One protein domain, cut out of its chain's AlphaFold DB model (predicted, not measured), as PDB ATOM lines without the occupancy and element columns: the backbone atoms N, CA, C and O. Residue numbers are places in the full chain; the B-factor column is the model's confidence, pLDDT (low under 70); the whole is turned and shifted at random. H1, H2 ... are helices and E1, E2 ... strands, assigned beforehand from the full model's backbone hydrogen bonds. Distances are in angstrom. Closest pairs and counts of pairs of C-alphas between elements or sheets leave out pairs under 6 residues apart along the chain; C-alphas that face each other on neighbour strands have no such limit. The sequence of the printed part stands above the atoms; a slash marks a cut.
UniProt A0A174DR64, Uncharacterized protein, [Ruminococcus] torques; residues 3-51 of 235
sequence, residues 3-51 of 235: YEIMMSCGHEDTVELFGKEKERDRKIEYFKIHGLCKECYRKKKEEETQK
ATOM      1  N   TYR A   3      28.446 -27.778  39.385       86.75
ATOM      2  CA  TYR A   3      28.205 -27.704  40.822       86.75
ATOM      3  C   TYR A   3      29.140 -28.676  41.529       86.75
ATOM      4  O   TYR A   3      29.276 -29.821  41.097       86.75
ATOM      5  N   GLU A   4      29.755 -28.216  42.608       88.00
ATOM      6  CA  GLU A   4      30.474 -29.060  43.555       88.00
ATOM      7  C   GLU A   4      29.478 -29.497  44.630       88.00
ATOM      8  O   GLU A   4      28.827 -28.665  45.267       88.00
ATOM      9  N   ILE A   5      29.253 -30.805  44.733       88.62
ATOM     10  CA  ILE A   5      28.206 -31.375  45.582       88.62
ATOM     11  C   ILE A   5      28.848 -32.409  46.497       88.62
ATOM     12  O   ILE A   5      29.511 -33.331  46.026       88.62
ATOM     13  N   MET A   6      28.600 -32.282  47.800       90.00
ATOM     14  CA  MET A   6      28.894 -33.334  48.766       90.00
ATOM     15  C   MET A   6      27.888 -34.471  48.587       90.00
ATOM     16  O   MET A   6      26.693 -34.309  48.836       90.00
ATOM     17  N   MET A   7      28.375 -35.603  48.096       90.88
ATOM     18  CA  MET A   7      27.585 -36.798  47.812       90.88
ATOM     19  C   MET A   7      27.209 -37.532  49.103       90.88
ATOM     20  O   MET A   7      27.855 -37.354  50.138       90.88
ATOM     21  N   SER A   8      26.223 -38.432  49.042       90.94
ATOM     22  CA  SER A   8      25.793 -39.214  50.214       90.94
ATOM     23  C   SER A   8      26.882 -40.138  50.766       90.94
ATOM     24  O   SER A   8      26.862 -40.507  51.937       90.94
ATOM     25  N   CYS A   9      27.877 -40.478  49.941       87.19
ATOM     26  CA  CYS A   9      29.071 -41.211  50.357       87.19
ATOM     27  C   CYS A   9      30.100 -40.364  51.129       87.19
ATOM     28  O   CYS A   9      31.156 -40.889  51.466       87.19
ATOM     29  N   GLY A  10      29.833 -39.073  51.370       86.25
ATOM     30  CA  GLY A  10      30.716 -38.167  52.113       86.25
ATOM     31  C   GLY A  10      31.870 -37.567  51.302       86.25
ATOM     32  O   GLY A  10      32.753 -36.944  51.880       86.25
ATOM     33  N   HIS A  11      31.875 -37.739  49.976       88.75
ATOM     34  CA  HIS A  11      32.896 -37.189  49.076       88.75
ATOM     35  C   HIS A  11      32.314 -36.087  48.193       88.75
ATOM     36  O   HIS A  11      31.155 -36.164  47.785       88.75
ATOM     37  N   GLU A  12      33.130 -35.097  47.848       88.62
ATOM     38  CA  GLU A  12      32.761 -34.054  46.892       88.62
ATOM     39  C   GLU A  12      32.962 -34.542  45.452       88.62
ATOM     40  O   GLU A  12      33.928 -35.242  45.139       88.62
ATOM     41  N   ASP A  13      32.029 -34.201  44.565       88.75
ATOM     42  CA  ASP A  13      32.156 -34.455  43.131       88.75
ATOM     43  C   ASP A  13      31.592 -33.274  42.337       88.75
ATOM     44  O   ASP A  13      30.619 -32.623  42.734       88.75
ATOM     45  N   THR A  14      32.208 -33.003  41.188       90.00
ATOM     46  CA  THR A  14      31.755 -31.963  40.268       90.00
ATOM     47  C   THR A  14      30.777 -32.560  39.260       90.00
ATOM     48  O   THR A  14      31.144 -33.413  38.436       90.00
ATOM     49  N   VAL A  15      29.534 -32.076  39.292       87.62
ATOM     50  CA  VAL A  15      28.452 -32.504  38.397       87.62
ATOM     51  C   VAL A  15      27.981 -31.333  37.548       87.62
ATOM     52  O   VAL A  15      27.749 -30.226  38.035       87.62
ATOM     53  N   GLU A  16      27.819 -31.577  36.253       90.50
ATOM     54  CA  GLU A  16      27.275 -30.589  35.334       90.50
ATOM     55  C   GLU A  16      25.757 -30.766  35.212       90.50
ATOM     56  O   GLU A  16      25.267 -31.807  34.772       90.50
ATOM     57  N   LEU A  17      25.003 -29.752  35.647       88.56
ATOM     58  CA  LEU A  17      23.541 -29.775  35.649       88.56
ATOM     59  C   LEU A  17      22.976 -28.758  34.654       88.56
ATOM     60  O   LEU A  17      23.392 -27.593  34.598       88.56
ATOM     61  N   PHE A  18      21.978 -29.215  33.902       86.12
ATOM     62  CA  PHE A  18      21.227 -28.455  32.907       86.12
ATOM     63  C   PHE A  18      19.742 -28.434  33.284       86.12
ATOM     64  O   PHE A  18      19.268 -29.336  33.977       86.12
ATOM     65  N   GLY A  19      19.019 -27.412  32.826       88.81
ATOM     66  CA  GLY A  19      17.593 -27.227  33.106       88.81
ATOM     67  C   GLY A  19      17.295 -26.019  33.990       88.81
ATOM     68  O   GLY A  19      18.185 -25.202  34.276       88.81
ATOM     69  N   LYS A  20      16.025 -25.900  34.392       91.44
ATOM     70  CA  LYS A  20      15.534 -24.798  35.236       91.44
ATOM     71  C   LYS A  20      16.115 -24.914  36.644       91.44
ATOM     72  O   LYS A  20      16.400 -26.010  37.111       91.44
ATOM     73  N   GLU A  21      16.245 -23.792  37.340       89.12
ATOM     74  CA  GLU A  21      16.837 -23.723  38.685       89.12
ATOM     75  C   GLU A  21      16.237 -24.749  39.658       89.12
ATOM     76  O   GLU A  21      16.956 -25.610  40.154       89.12
ATOM     77  N   LYS A  22      14.904 -24.792  39.769       90.75
ATOM     78  CA  LYS A  22      14.180 -25.759  40.612       90.75
ATOM     79  C   LYS A  22      14.502 -27.231  40.305       90.75
ATOM     80  O   LYS A  22      14.488 -28.073  41.200       90.75
ATOM     81  N   GLU A  23      14.759 -27.573  39.041       89.88
ATOM     82  CA  GLU A  23      15.130 -28.940  38.648       89.88
ATOM     83  C   GLU A  23      16.572 -29.260  39.042       89.88
ATOM     84  O   GLU A  23      16.864 -30.388  39.447       89.88
ATOM     85  N   ARG A  24      17.465 -28.268  38.944       90.00
ATOM     86  CA  ARG A  24      18.858 -28.397  39.379       90.00
ATOM     87  C   ARG A  24      18.935 -28.568  40.893       90.00
ATOM     88  O   ARG A  24      19.571 -29.520  41.328       90.00
ATOM     89  N   ASP A  25      18.211 -27.764  41.668       89.50
ATOM     90  CA  ASP A  25      18.192 -27.865  43.136       89.50
ATOM     91  C   ASP A  25      17.668 -29.224  43.604       89.50
ATOM     92  O   ASP A  25      18.277 -29.881  44.446       89.50
ATOM     93  N   ARG A  26      16.587 -29.711  42.980       90.94
ATOM     94  CA  ARG A  26      16.059 -31.053  43.258       90.94
ATOM     95  C   ARG A  26      17.086 -32.149  42.955       90.94
ATOM     96  O   ARG A  26      17.175 -33.116  43.709       90.94
ATOM     97  N   LYS A  27      17.847 -32.026  41.860       88.31
ATOM     98  CA  LYS A  27      18.924 -32.974  41.529       88.31
ATOM     99  C   LYS A  27      20.076 -32.894  42.529       88.31
ATOM    100  O   LYS A  27      20.581 -33.939  42.921       88.31
ATOM    101  N   ILE A  28      20.466 -31.695  42.958       89.88
ATOM    102  CA  ILE A  28      21.505 -31.504  43.979       89.88
ATOM    103  C   ILE A  28      21.098 -32.198  45.283       89.88
ATOM    104  O   ILE A  28      21.890 -32.954  45.838       89.88
ATOM    105  N   GLU A  29      19.856 -32.012  45.730       91.12
ATOM    106  CA  GLU A  29      19.355 -32.654  46.949       91.12
ATOM    107  C   GLU A  29      19.301 -34.182  46.820       91.12
ATOM    108  O   GLU A  29      19.717 -34.908  47.721       91.12
ATOM    109  N   TYR A  30      18.891 -34.688  45.654       90.81
ATOM    110  CA  TYR A  30      18.960 -36.119  45.359       90.81
ATOM    111  C   TYR A  30      20.393 -36.662  45.469       90.81
ATOM    112  O   TYR A  30      20.603 -37.713  46.073       90.81
ATOM    113  N   PHE A  31      21.385 -35.950  44.926       89.44
ATOM    114  CA  PHE A  31      22.788 -36.364  45.003       89.44
ATOM    115  C   PHE A  31      23.332 -36.354  46.439       89.44
ATOM    116  O   PHE A  31      24.057 -37.277  46.807       89.44
ATOM    117  N   LYS A  32      22.926 -35.389  47.271       89.94
ATOM    118  CA  LYS A  32      23.307 -35.339  48.694       89.94
ATOM    119  C   LYS A  32      22.756 -36.512  49.505       89.94
ATOM    120  O   LYS A  32      23.448 -37.032  50.370       89.94
ATOM    121  N   ILE A  33      21.517 -36.930  49.235       89.81
ATOM    122  CA  ILE A  33      20.843 -37.975  50.024       89.81
ATOM    123  C   ILE A  33      21.148 -39.379  49.479       89.81
ATOM    124  O   ILE A  33      21.361 -40.317  50.247       89.81
ATOM    125  N   HIS A  34      21.186 -39.544  48.156       87.69
ATOM    126  CA  HIS A  34      21.240 -40.858  47.503       87.69
ATOM    127  C   HIS A  34      22.401 -41.036  46.516       87.69
ATOM    128  O   HIS A  34      22.692 -42.168  46.125       87.69
ATOM    129  N   GLY A  35      23.055 -39.957  46.089       85.88
ATOM    130  CA  GLY A  35      24.097 -39.996  45.065       85.88
ATOM    131  C   GLY A  35      25.440 -40.499  45.582       85.88
ATOM    132  O   GLY A  35      25.917 -40.061  46.620       85.88
ATOM    133  N   LEU A  36      26.089 -41.373  44.814       88.88
ATOM    134  CA  LEU A  36      27.495 -41.729  45.016       88.88
ATOM    135  C   LEU A  36      28.380 -40.849  44.128       88.88
ATOM    136  O   LEU A  36      28.010 -40.559  42.989       88.88
ATOM    137  N   CYS A  37      29.571 -40.489  44.612       89.31
ATOM    138  CA  CYS A  37      30.599 -39.911  43.746       89.31
ATOM    139  C   CYS A  37      31.073 -40.938  42.702       89.31
ATOM    140  O   CYS A  37      30.913 -42.152  42.891       89.31
ATOM    141  N   LYS A  38      31.695 -40.466  41.614       86.31
ATOM    142  CA  LYS A  38      32.188 -41.318  40.510       86.31
ATOM    143  C   LYS A  38      33.061 -42.482  40.983       86.31
ATOM    144  O   LYS A  38      32.877 -43.600  40.511       86.31
ATOM    145  N   GLU A  39      33.961 -42.246  41.936       88.62
ATOM    146  CA  GLU A  39      34.868 -43.282  42.446       88.62
ATOM    147  C   GLU A  39      34.138 -44.345  43.272       88.62
ATOM    148  O   GLU A  39      34.319 -45.541  43.039       88.62
ATOM    149  N   CYS A  40      33.260 -43.937  44.195       89.19
ATOM    150  CA  CYS A  40      32.462 -44.877  44.983       89.19
ATOM    151  C   CYS A  40      31.495 -45.673  44.101       89.19
ATOM    152  O   CYS A  40      31.329 -46.877  44.303       89.19
ATOM    153  N   TYR A  41      30.888 -45.028  43.101       86.94
ATOM    154  CA  TYR A  41      30.040 -45.702  42.124       86.94
ATOM    155  C   TYR A  41      30.828 -46.731  41.306       86.94
ATOM    156  O   TYR A  41      30.395 -47.876  41.184       86.94
ATOM    157  N   ARG A  42      32.010 -46.351  40.799       87.31
ATOM    158  CA  ARG A  42      32.906 -47.241  40.050       87.31
ATOM    159  C   ARG A  42      33.311 -48.452  40.878       87.31
ATOM    160  O   ARG A  42      33.194 -49.569  40.392       87.31
ATOM    161  N   LYS A  43      33.718 -48.242  42.132       89.50
ATOM    162  CA  LYS A  43      34.129 -49.322  43.034       89.50
ATOM    163  C   LYS A  43      32.978 -50.278  43.343       89.50
ATOM    164  O   LYS A  43      33.145 -51.486  43.233       89.50
ATOM    165  N   LYS A  44      31.784 -49.743  43.629       89.25
ATOM    166  CA  LYS A  44      30.576 -50.557  43.826       89.25
ATOM    167  C   LYS A  44      30.251 -51.387  42.583       89.25
ATOM    168  O   LYS A  44      29.938 -52.564  42.707       89.25
ATOM    169  N   LYS A  45      30.350 -50.790  41.391       86.69
ATOM    170  CA  LYS A  45      30.134 -51.504  40.127       86.69
ATOM    171  C   LYS A  45      31.176 -52.592  39.887       86.69
ATOM    172  O   LYS A  45      30.789 -53.686  39.506       86.69
ATOM    173  N   GLU A  46      32.453 -52.323  40.157       86.81
ATOM    174  CA  GLU A  46      33.529 -53.320  40.063       86.81
ATOM    175  C   GLU A  46      33.287 -54.498  41.032       86.81
ATOM    176  O   GLU A  46      33.396 -55.655  40.630       86.81
ATOM    177  N   GLU A  47      32.871 -54.227  42.273       89.00
ATOM    178  CA  GLU A  47      32.510 -55.264  43.255       89.00
ATOM    179  C   GLU A  47      31.272 -56.079  42.838       89.00
ATOM    180  O   GLU A  47      31.233 -57.290  43.055       89.00
ATOM    181  N   GLU A  48      30.256 -55.439  42.249       87.69
ATOM    182  CA  GLU A  48      29.078 -56.118  41.685       87.69
ATOM    183  C   GLU A  48      29.489 -57.057  40.540       87.69
ATOM    184  O   GLU A  48      29.165 -58.246  40.580       87.69
ATOM    185  N   THR A  49      30.283 -56.570  39.579       86.31
ATOM    186  CA  THR A  49      30.739 -57.383  38.440       86.31
ATOM    187  C   THR A  49      31.652 -58.530  38.861       86.31
ATOM    188  O   THR A  49      31.526 -59.627  38.326       86.31
ATOM    189  N   GLN A  50      32.525 -58.328  39.854       86.06
ATOM    190  CA  GLN A  50      33.387 -59.390  40.391       86.06
ATOM    191  C   GLN A  50      32.579 -60.502  41.071       86.06
ATOM    192  O   GLN A  50      32.917 -61.683  40.954       86.06
ATOM    193  N   LYS A  51      31.490 -60.148  41.769       86.75
ATOM    194  CA  LYS A  51      30.588 -61.131  42.388       86.75
ATOM    195  C   LYS A  51      29.877 -61.978  41.336       86.75
ATOM    196  O   LYS A  51      29.837 -63.202  41.478       86.75
TER     197      LYS A  51
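What this domain is: This is residues 3 to 51 of the 235 residues of an uncharacterized protein of [Ruminococcus] torques (UniProt A0A174DR64). A small hairpin of two strands, E1 and E2, has helix H1 packed over one face, while helix H2 leads away as an arm, its residues 45 to 51 sticking out. The printed part has 49 residues, ordered E1, E2, H1, H2, with an antiparallel sheet and mixed class. It is loose, radius of gyration of the C-alphas 12.3 A, spanning 40 by 18 by 16 A.

Where its parts are: E1 is residues 3 to 6, 9.8 A, from C-alpha 3 at (28.205, -27.704, 40.822); E2 is residues 12 to 16, 13.3 A. H1 is residues 21 to 34, 19.8 A; H2 is residues 38 to 51, 20.0 A, ending at C-alpha 51 (30.588, -61.131, 42.388).

How they stand to each other: In the hairpin E1 and E2, antiparallel at 148 degrees, N 5 and O 13 are within hydrogen-bond range, 3.0 A. The closest C-alphas of E1 and H1, Met 6 and Lys 32, are 5.9 A apart. H2 is apart from E1 and H1. In both helices every O i to N i+4 pair is within hydrogen-bond range.

The domain as a whole: The farthest C-alphas, Glu 21 and Lys 51, are 40.0 A apart. The printed part has no cut; no printed residue is under pLDDT 70.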